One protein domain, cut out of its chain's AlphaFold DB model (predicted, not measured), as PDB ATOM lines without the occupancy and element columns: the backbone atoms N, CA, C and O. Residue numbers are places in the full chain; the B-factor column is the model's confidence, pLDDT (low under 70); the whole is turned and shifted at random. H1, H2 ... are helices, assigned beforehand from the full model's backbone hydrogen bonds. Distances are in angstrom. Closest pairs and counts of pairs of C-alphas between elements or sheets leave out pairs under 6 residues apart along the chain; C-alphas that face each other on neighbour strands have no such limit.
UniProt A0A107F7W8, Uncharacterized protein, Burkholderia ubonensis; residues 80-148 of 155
ATOM      1  N   GLY A  80     -19.441 -45.002 -89.792       94.62
ATOM      2  CA  GLY A  80     -20.866 -44.731 -89.588       94.62
ATOM      3  C   GLY A  80     -21.441 -45.433 -88.356       94.62
ATOM      4  O   GLY A  80     -22.180 -44.815 -87.591       94.62
ATOM      5  N   GLU A  81     -21.068 -46.695 -88.129       94.25
ATOM      6  CA  GLU A  81     -21.461 -47.453 -86.934       94.25
ATOM      7  C   GLU A  81     -20.855 -46.858 -85.667       94.25
ATOM      8  O   GLU A  81     -21.566 -46.689 -84.678       94.25
ATOM      9  N   VAL A  82     -19.576 -46.464 -85.719       92.06
ATOM     10  CA  VAL A  82     -18.902 -45.782 -84.606       92.06
ATOM     11  C   VAL A  82     -19.626 -44.483 -84.267       92.06
ATOM     12  O   VAL A  82     -20.035 -44.296 -83.125       92.06
ATOM     13  N   LYS A  83     -19.893 -43.620 -85.258       92.44
ATOM     14  CA  LYS A  83     -20.629 -42.366 -85.030       92.44
ATOM     15  C   LYS A  83     -22.002 -42.614 -84.399       92.44
ATOM     16  O   LYS A  83     -22.380 -41.913 -83.463       92.44
ATOM     17  N   LYS A  84     -22.750 -43.608 -84.891       94.12
ATOM     18  CA  LYS A  84     -24.059 -43.970 -84.331       94.12
ATOM     19  C   LYS A  84     -23.940 -44.422 -82.872       94.12
ATOM     20  O   LYS A  84     -24.727 -43.981 -82.040       94.12
ATOM     21  N   ALA A  85     -22.966 -45.274 -82.564       93.56
ATOM     22  CA  ALA A  85     -22.739 -45.772 -81.213       93.56
ATOM     23  C   ALA A  85     -22.307 -44.661 -80.240       93.56
ATOM     24  O   ALA A  85     -22.830 -44.590 -79.132       93.56
ATOM     25  N   MET A  86     -21.449 -43.733 -80.676       90.69
ATOM     26  CA  MET A  86     -21.044 -42.575 -79.872       90.69
ATOM     27  C   MET A  86     -22.217 -41.632 -79.570       90.69
ATOM     28  O   MET A  86     -22.336 -41.148 -78.448       90.69
ATOM     29  N   LEU A  87     -23.111 -41.399 -80.540       92.88
ATOM     30  CA  LEU A  87     -24.336 -40.622 -80.316       92.88
ATOM     31  C   LEU A  87     -25.268 -41.307 -79.309       92.88
ATOM     32  O   LEU A  87     -25.807 -40.642 -78.429       92.88
ATOM     33  N   ALA A  88     -25.427 -42.629 -79.408       94.25
ATOM     34  CA  ALA A  88     -26.213 -43.400 -78.449       94.25
ATOM     35  C   ALA A  88     -25.605 -43.333 -77.035       94.25
ATOM     36  O   ALA A  88     -26.328 -43.120 -76.067       94.25
ATOM     37  N   MET A  89     -24.277 -43.410 -76.915       90.19
ATOM     38  CA  MET A  89     -23.580 -43.256 -75.634       90.19
ATOM     39  C   MET A  89     -23.740 -41.849 -75.047       90.19
ATOM     40  O   MET A  89     -23.922 -41.709 -73.842       90.19
ATOM     41  N   GLY A  90     -23.723 -40.807 -75.886       89.56
ATOM     42  CA  GLY A  90     -24.040 -39.443 -75.463       89.56
ATOM     43  C   GLY A  90     -25.473 -39.306 -74.938       89.56
ATOM     44  O   GLY A  90     -25.686 -38.674 -73.906       89.56
ATOM     45  N   ALA A  91     -26.441 -39.953 -75.592       91.62
ATOM     46  CA  ALA A  91     -27.828 -39.970 -75.135       91.62
ATOM     47  C   ALA A  91     -27.998 -40.715 -73.799       91.62
ATOM     48  O   ALA A  91     -28.706 -40.223 -72.922       91.62
ATOM     49  N   GLU A  92     -27.318 -41.851 -73.605       92.06
ATOM     50  CA  GLU A  92     -27.301 -42.546 -72.310       92.06
ATOM     51  C   GLU A  92     -26.646 -41.696 -71.218       92.06
ATOM     52  O   GLU A  92     -27.172 -41.616 -70.109       92.06
ATOM     53  N   LEU A  93     -25.549 -40.995 -71.534       90.06
ATOM     54  CA  LEU A  93     -24.912 -40.068 -70.600       90.06
ATOM     55  C   LEU A  93     -25.884 -38.967 -70.165       90.06
ATOM     56  O   LEU A  93     -25.974 -38.682 -68.976       90.06
ATOM     57  N   ASP A  94     -26.612 -38.363 -71.104       90.12
ATOM     58  CA  ASP A  94     -27.578 -37.300 -70.809       90.12
ATOM     59  C   ASP A  94     -28.815 -37.818 -70.051       90.12
ATOM     60  O   ASP A  94     -29.401 -37.074 -69.260       90.12
ATOM     61  N   ARG A  95     -29.197 -39.086 -70.259       88.94
ATOM     62  CA  ARG A  95     -30.284 -39.758 -69.531       88.94
ATOM     63  C   ARG A  95     -29.902 -40.042 -68.078       88.94
ATOM     64  O   ARG A  95     -30.706 -39.791 -67.183       88.94
ATOM     65  N   GLU A  96     -28.708 -40.582 -67.858       86.06
ATOM     66  CA  GLU A  96     -28.213 -40.988 -66.536       86.06
ATOM     67  C   GLU A  96     -27.731 -39.775 -65.720       86.06
ATOM     68  O   GLU A  96     -27.982 -39.670 -64.517       86.06
ATOM     69  N   TYR A  97     -27.084 -38.813 -66.387       86.19
ATOM     70  CA  TYR A  97     -26.528 -37.602 -65.791       86.19
ATOM     71  C   TYR A  97     -26.963 -36.366 -66.587       86.19
ATOM     72  O   TYR A  97     -26.287 -35.975 -67.540       86.19
ATOM     73  N   PRO A  98     -28.057 -35.696 -66.183       83.62
ATOM     74  CA  PRO A  98     -28.592 -34.554 -66.913       83.62
ATOM     75  C   PRO A  98     -27.583 -33.420 -67.133       83.62
ATOM     76  O   PRO A  98     -26.669 -33.179 -66.329       83.62
ATOM     77  N   ILE A  99     -27.783 -32.682 -68.226       84.88
ATOM     78  CA  ILE A  99     -26.992 -31.496 -68.575       84.88
ATOM     79  C   ILE A  99     -27.008 -30.490 -67.415       84.88
ATOM     80  O   ILE A  99     -28.050 -30.198 -66.837       84.88
ATOM     81  N   GLY A 100     -25.829 -29.959 -67.078       82.19
ATOM     82  CA  GLY A 100     -25.644 -29.003 -65.983       82.19
ATOM     83  C   GLY A 100     -25.325 -29.641 -64.628       82.19
ATOM     84  O   GLY A 100     -24.977 -28.921 -63.695       82.19
ATOM     85  N   THR A 101     -25.372 -30.971 -64.506       87.56
ATOM     86  CA  THR A 101     -24.942 -31.639 -63.271       87.56
ATOM     87  C   THR A 101     -23.409 -31.641 -63.133       87.56
ATOM     88  O   THR A 101     -22.699 -31.841 -64.126       87.56
ATOM     89  N   PRO A 102     -22.860 -31.476 -61.911       85.88
ATOM     90  CA  PRO A 102     -21.412 -31.533 -61.681       85.88
ATOM     91  C   PRO A 102     -20.780 -32.849 -62.146       85.88
ATOM     92  O   PRO A 102     -19.666 -32.855 -62.664       85.88
ATOM     93  N   LEU A 103     -21.510 -33.957 -62.000       84.25
ATOM     94  CA  LEU A 103     -21.034 -35.293 -62.347       84.25
ATOM     95  C   LEU A 103     -20.875 -35.473 -63.860       84.25
ATOM     96  O   LEU A 103     -19.846 -35.970 -64.315       84.25
ATOM     97  N   ARG A 104     -21.839 -34.975 -64.643       86.94
ATOM     98  CA  ARG A 104     -21.740 -34.948 -66.105       86.94
ATOM     99  C   ARG A 104     -20.583 -34.069 -66.576       86.94
ATOM    100  O   ARG A 104     -19.847 -34.454 -67.481       86.94
ATOM    101  N   THR A 105     -20.420 -32.893 -65.967       88.75
ATOM    102  CA  THR A 105     -19.319 -31.973 -66.286       88.75
ATOM    103  C   THR A 105     -17.965 -32.613 -65.996       88.75
ATOM    104  O   THR A 105     -17.091 -32.581 -66.859       88.75
ATOM    105  N   ARG A 106     -17.807 -33.258 -64.831       87.75
ATOM    106  CA  ARG A 106     -16.602 -34.023 -64.491       87.75
ATOM    107  C   ARG A 106     -16.329 -35.096 -65.542       87.75
ATOM    108  O   ARG A 106     -15.246 -35.112 -66.106       87.75
ATOM    109  N   TYR A 107     -17.325 -35.926 -65.862       87.44
ATOM    110  CA  TYR A 107     -17.156 -37.023 -66.816       87.44
ATOM    111  C   TYR A 107     -16.713 -36.528 -68.196       87.44
ATOM    112  O   TYR A 107     -15.719 -37.018 -68.722       87.44
ATOM    113  N   ARG A 108     -17.395 -35.522 -68.767       87.25
ATOM    114  CA  ARG A 108     -17.025 -34.983 -70.088       87.25
ATOM    115  C   ARG A 108     -15.644 -34.344 -70.087       87.25
ATOM    116  O   ARG A 108     -14.859 -34.635 -70.983       87.25
ATOM    117  N   ASN A 109     -15.343 -33.501 -69.100       87.62
ATOM    118  CA  ASN A 109     -14.053 -32.815 -69.036       87.62
ATOM    119  C   ASN A 109     -12.905 -33.817 -68.900       87.62
ATOM    120  O   ASN A 109     -11.906 -33.705 -69.601       87.62
ATOM    121  N   THR A 110     -13.068 -34.829 -68.050       86.38
ATOM    122  CA  THR A 110     -12.067 -35.882 -67.904       86.38
ATOM    123  C   THR A 110     -11.947 -36.732 -69.168       86.38
ATOM    124  O   THR A 110     -10.832 -37.001 -69.602       86.38
ATOM    125  N   ALA A 111     -13.059 -37.148 -69.784       84.38
ATOM    126  CA  ALA A 111     -13.030 -37.976 -70.991       84.38
ATOM    127  C   ALA A 111     -12.350 -37.268 -72.179       84.38
ATOM    128  O   ALA A 111     -11.708 -37.927 -72.995       84.38
ATOM    129  N   LEU A 112     -12.456 -35.935 -72.255       85.31
ATOM    130  CA  LEU A 112     -11.783 -35.098 -73.255       85.31
ATOM    131  C   LEU A 112     -10.282 -34.903 -72.987       85.31
ATOM    132  O   LEU A 112      -9.530 -34.640 -73.924       85.31
ATOM    133  N   HIS A 113      -9.849 -35.034 -71.732       83.75
ATOM    134  CA  HIS A 113      -8.487 -34.732 -71.278       83.75
ATOM    135  C   HIS A 113      -7.883 -35.893 -70.475       83.75
ATOM    136  O   HIS A 113      -7.275 -35.691 -69.423       83.75
ATOM    137  N   LEU A 114      -8.068 -37.131 -70.951       79.44
ATOM    138  CA  LEU A 114      -7.573 -38.340 -70.275       79.44
ATOM    139  C   LEU A 114      -6.049 -38.340 -70.073       79.44
ATOM    140  O   LEU A 114      -5.562 -38.955 -69.131       79.44
ATOM    141  N   ASP A 115      -5.303 -37.646 -70.934       80.94
ATOM    142  CA  ASP A 115      -3.849 -37.462 -70.854       80.94
ATOM    143  C   ASP A 115      -3.408 -36.591 -69.666       80.94
ATOM    144  O   ASP A 115      -2.268 -36.687 -69.216       80.94
ATOM    145  N   GLN A 116      -4.314 -35.754 -69.159       84.62
ATOM    146  CA  GLN A 116      -4.088 -34.815 -68.056       84.62
ATOM    147  C   GLN A 116      -4.892 -35.181 -66.803       84.62
ATOM    148  O   GLN A 116      -4.772 -34.524 -65.767       84.62
ATOM    149  N   ALA A 117      -5.729 -36.212 -66.894       82.44
ATOM    150  CA  ALA A 117      -6.606 -36.642 -65.824       82.44
ATOM    151  C   ALA A 117      -5.822 -37.265 -64.660       82.44
ATOM    152  O   ALA A 117      -4.832 -37.976 -64.845       82.44
ATOM    153  N   SER A 118      -6.303 -37.025 -63.438       82.75
ATOM    154  CA  SER A 118      -5.821 -37.743 -62.260       82.75
ATOM    155  C   SER A 118      -6.154 -39.238 -62.361       82.75
ATOM    156  O   SER A 118      -7.040 -39.635 -63.120       82.75
ATOM    157  N   ALA A 119      -5.481 -40.076 -61.566       77.00
ATOM    158  CA  ALA A 119      -5.825 -41.497 -61.485       77.00
ATOM    159  C   ALA A 119      -7.308 -41.685 -61.118       77.00
ATOM    160  O   ALA A 119      -8.024 -42.386 -61.828       77.00
ATOM    161  N   ASP A 120      -7.795 -40.968 -60.103       78.25
ATOM    162  CA  ASP A 120      -9.194 -41.018 -59.666       78.25
ATOM    163  C   ASP A 120     -10.173 -40.661 -60.793       78.25
ATOM    164  O   ASP A 120     -11.215 -41.298 -60.948       78.25
ATOM    165  N   ASP A 121      -9.842 -39.658 -61.606       81.88
ATOM    166  CA  ASP A 121     -10.682 -39.225 -62.721       81.88
ATOM    167  C   ASP A 121     -10.679 -40.233 -63.878       81.88
ATOM    168  O   ASP A 121     -11.743 -40.550 -64.417       81.88
ATOM    169  N   ILE A 122      -9.519 -40.798 -64.229       77.75
ATOM    170  CA  ILE A 122      -9.416 -41.879 -65.227       77.75
ATOM    171  C   ILE A 122     -10.305 -43.055 -64.818       77.75
ATOM    172  O   ILE A 122     -10.989 -43.657 -65.647       77.75
ATOM    173  N   CYS A 123     -10.319 -43.375 -63.532       76.62
ATOM    174  CA  CYS A 123     -11.061 -44.508 -63.007       76.62
ATOM    175  C   CYS A 123     -12.557 -44.237 -62.931       76.62
ATOM    176  O   CYS A 123     -13.351 -45.086 -63.335       76.62
ATOM    177  N   PHE A 124     -12.930 -43.026 -62.524       80.94
ATOM    178  CA  PHE A 124     -14.295 -42.536 -62.619       80.94
ATOM    179  C   PHE A 124     -14.829 -42.625 -64.060       80.94
ATOM    180  O   PHE A 124     -15.899 -43.193 -64.281       80.94
ATOM    181  N   VAL A 125     -14.072 -42.145 -65.056       83.69
ATOM    182  CA  VAL A 125     -14.473 -42.236 -66.471       83.69
ATOM    183  C   VAL A 125     -14.526 -43.679 -66.957       83.69
ATOM    184  O   VAL A 125     -15.454 -44.032 -67.677       83.69
ATOM    185  N   GLY A 126     -13.583 -44.529 -66.551       80.31
ATOM    186  CA  GLY A 126     -13.595 -45.948 -66.897       80.31
ATOM    187  C   GLY A 126     -14.847 -46.666 -66.389       80.31
ATOM    188  O   GLY A 126     -15.501 -47.364 -67.160       80.31
ATOM    189  N   GLN A 127     -15.215 -46.463 -65.120       80.62
ATOM    190  CA  GLN A 127     -16.385 -47.107 -64.518       80.62
ATOM    191  C   GLN A 127     -17.692 -46.575 -65.111       80.62
ATOM    192  O   GLN A 127     -18.517 -47.358 -65.579       80.62
ATOM    193  N   VAL A 128     -17.868 -45.249 -65.143       84.88
ATOM    194  CA  VAL A 128     -19.073 -44.637 -65.722       84.88
ATOM    195  C   VAL A 128     -19.187 -44.983 -67.204       84.88
ATOM    196  O   VAL A 128     -20.247 -45.397 -67.659       84.88
ATOM    197  N   GLY A 129     -18.090 -44.885 -67.952       87.19
ATOM    198  CA  GLY A 129     -18.050 -45.206 -69.373       87.19
ATOM    199  C   GLY A 129     -18.427 -46.652 -69.665       87.19
ATOM    200  O   GLY A 129     -19.201 -46.908 -70.582       87.19
ATOM    201  N   LEU A 130     -17.938 -47.600 -68.863       87.44
ATOM    202  CA  LEU A 130     -18.289 -49.007 -69.014       87.44
ATOM    203  C   LEU A 130     -19.780 -49.253 -68.753       87.44
ATOM    204  O   LEU A 130     -20.424 -49.924 -69.557       87.44
ATOM    205  N   HIS A 131     -20.348 -48.667 -67.696       88.69
ATOM    206  CA  HIS A 131     -21.786 -48.766 -67.414       88.69
ATOM    207  C   HIS A 131     -22.641 -48.144 -68.522       88.69
ATOM    208  O   HIS A 131     -23.608 -48.762 -68.967       88.69
ATOM    209  N   LEU A 132     -22.240 -46.981 -69.045       91.00
ATOM    210  CA  LEU A 132     -22.906 -46.350 -70.187       91.00
ATOM    211  C   LEU A 132     -22.878 -47.244 -71.431       91.00
ATOM    212  O   LEU A 132     -23.903 -47.409 -72.082       91.00
ATOM    213  N   VAL A 133     -21.735 -47.863 -71.751       92.31
ATOM    214  CA  VAL A 133     -21.637 -48.796 -72.886       92.31
ATOM    215  C   VAL A 133     -22.536 -50.016 -72.684       92.31
ATOM    216  O   VAL A 133     -23.208 -50.445 -73.621       92.31
ATOM    217  N   LEU A 134     -22.571 -50.581 -71.476       92.81
ATOM    218  CA  LEU A 134     -23.381 -51.765 -71.179       92.81
ATOM    219  C   LEU A 134     -24.892 -51.494 -71.259       92.81
ATOM    220  O   LEU A 134     -25.638 -52.427 -71.574       92.81
ATOM    221  N   ALA A 135     -25.317 -50.246 -71.043       93.81
ATOM    222  CA  ALA A 135     -26.704 -49.796 -71.175       93.81
ATOM    223  C   ALA A 135     -27.177 -49.627 -72.634       93.81
ATOM    224  O   ALA A 135     -28.382 -49.570 -72.878       93.81
ATOM    225  N   LEU A 136     -26.262 -49.576 -73.609       94.94
ATOM    226  CA  LEU A 136     -26.608 -49.415 -75.023       94.94
ATOM    227  C   LEU A 136     -27.367 -50.620 -75.592       94.94
ATOM    228  O   LEU A 136     -27.250 -51.757 -75.119       94.94
ATOM    229  N   ASP A 137     -28.075 -50.380 -76.701       95.69
ATOM    230  CA  ASP A 137     -28.626 -51.463 -77.511       95.69
ATOM    231  C   ASP A 137     -27.509 -52.420 -77.975       95.69
ATOM    232  O   ASP A 137     -26.363 -51.994 -78.155       95.69
ATOM    233  N   PRO A 138     -27.809 -53.712 -78.205       95.56
ATOM    234  CA  PRO A 138     -26.780 -54.709 -78.490       95.56
ATOM    235  C   PRO A 138     -25.847 -54.364 -79.656       95.56
ATOM    236  O   PRO A 138     -24.684 -54.762 -79.622       95.56
ATOM    237  N   THR A 139     -26.324 -53.625 -80.665       94.38
ATOM    238  CA  THR A 139     -25.512 -53.268 -81.835       94.38
ATOM    239  C   THR A 139     -24.529 -52.162 -81.483       94.38
ATOM    240  O   THR A 139     -23.324 -52.322 -81.673       94.38
ATOM    241  N   SER A 140     -25.018 -51.048 -80.931       95.12
ATOM    242  CA  SER A 140     -24.154 -49.936 -80.530       95.12
ATOM    243  C   SER A 140     -23.205 -50.325 -79.399       95.12
ATOM    244  O   SER A 140     -22.039 -49.934 -79.421       95.12
ATOM    245  N   ARG A 141     -23.653 -51.171 -78.467       94.94
ATOM    246  CA  ARG A 141     -22.806 -51.749 -77.423       94.94
ATOM    247  C   ARG A 141     -21.624 -52.512 -78.006       94.94
ATOM    248  O   ARG A 141     -20.489 -52.253 -77.620       94.94
ATOM    249  N   ASP A 142     -21.873 -53.435 -78.934       95.00
ATOM    250  CA  ASP A 142     -20.809 -54.266 -79.502       95.00
ATOM    251  C   ASP A 142     -19.751 -53.429 -80.235       95.00
ATOM    252  O   ASP A 142     -18.552 -53.666 -80.083       95.00
ATOM    253  N   VAL A 143     -20.190 -52.386 -80.947       94.12
ATOM    254  CA  VAL A 143     -19.298 -51.408 -81.588       94.12
ATOM    255  C   VAL A 143     -18.403 -50.716 -80.557       94.12
ATOM    256  O   VAL A 143     -17.183 -50.691 -80.732       94.12
ATOM    257  N   MET A 144     -18.970 -50.196 -79.463       91.12
ATOM    258  CA  MET A 144     -18.184 -49.516 -78.422       91.12
ATOM    259  C   MET A 144     -17.182 -50.461 -77.740       91.12
ATOM    260  O   MET A 144     -16.022 -50.096 -77.534       91.12
ATOM    261  N   LEU A 145     -17.592 -51.702 -77.452       90.62
ATOM    262  CA  LEU A 145     -16.729 -52.719 -76.838       90.62
ATOM    263  C   LEU A 145     -15.564 -53.144 -77.748       90.62
ATOM    264  O   LEU A 145     -14.482 -53.464 -77.247       90.62
ATOM    265  N   LEU A 146     -15.762 -53.139 -79.072       89.50
ATOM    266  CA  LEU A 146     -14.711 -53.405 -80.063       89.50
ATOM    267  C   LEU A 146     -13.713 -52.253 -80.191       89.50
ATOM    268  O   LEU A 146     -12.521 -52.498 -80.378       89.50
ATOM    269  N   MET A 147     -14.185 -51.013 -80.070       82.94
ATOM    270  CA  MET A 147     -13.337 -49.821 -80.111       82.94
ATOM    271  C   MET A 147     -12.473 -49.667 -78.854       82.94
ATOM    272  O   MET A 147     -11.465 -48.963 -78.889       82.94
ATOM    273  N   GLY A 148     -12.867 -50.292 -77.736       70.12
ATOM    274  CA  GLY A 148     -12.235 -50.063 -76.433       70.12
ATOM    275  C   GLY A 148     -12.393 -48.615 -75.950       70.12
ATOM    276  O   GLY A 148     -11.650 -48.170 -75.078       70.12
TER     277      GLY A 148
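This is residues 80 to 148 of the 155 residues of an uncharacterized protein of Burkholderia ubonensis (UniProt A0A107F7W8). Two long helices, H1 and H3, meet near their last turns as an L, and two shorter helices cross them: H2 lies across the first half of H3, while H4 folds back from the end of H3 and crosses the first half of H1. You will find 69 printed residues with four named helices, H1 H2 H3 H4 along the chain, and no named strand; the class is all helix. The printed part is compact: the radius of gyration of its C-alphas is 11.9 A, and its three spans are 31, 24 and 18 A.

Find C-alpha 119 at (-5.825, -41.497, -61.485); from there H3, residues 119 to 135, runs 24.5 A. H1, residues 80 to 96, is also 24.5 A long and begins at C-alpha 80, (-20.866, -44.731, -89.588). H2, residues 102 to 112, covers 15.5 A. H4, residues 138 to 147, covers 14.4 A and ends at C-alpha 147, (-13.337, -49.821, -80.111).

Start at H3, the hub, which touches the three other helices; the helix packing is mostly crossed, with one of four touching pairs at a shallow tilt. With residues 121 to 128 alone it touches H2, about perpendicular at 82 degrees; the closest C-alphas, of Tyr 107 and Val 125, are 5.9 A apart. At residues 132 to 135 it touches residues 89 to 93 of H1, about perpendicular at 76 degrees, with C-alphas 92 and 132 closest at 6.2 A. H3 and H4 form a helical hairpin, opposite ways at a shallow tilt of 32 degrees; their closest C-alphas, 133 and 141, are 5.5 A apart. Look next at residues 81 to 88 of H1, which touch H4, about perpendicular at 73 degrees; C-alphas 85 and 140 come closest, at 4.5 A. H1 and H2 are close but not clearly touching, with C-alphas 93 and 104 closest at 7.5 A, and H2 and H4 are apart. In H1, H2, H3 and H4 every O i to N i+4 pair is within hydrogen-bond range.

The C-alphas farthest apart, of Gly 80 and Asp 120, stand 32.3 A from each other. The printed part has no cut, and no link is long: H1 to H2 and H3 to H4 are tight, H2 to H3 short. In the B-factor column, the mean pLDDT of the printed part is 87.6, and no printed residue is under 70.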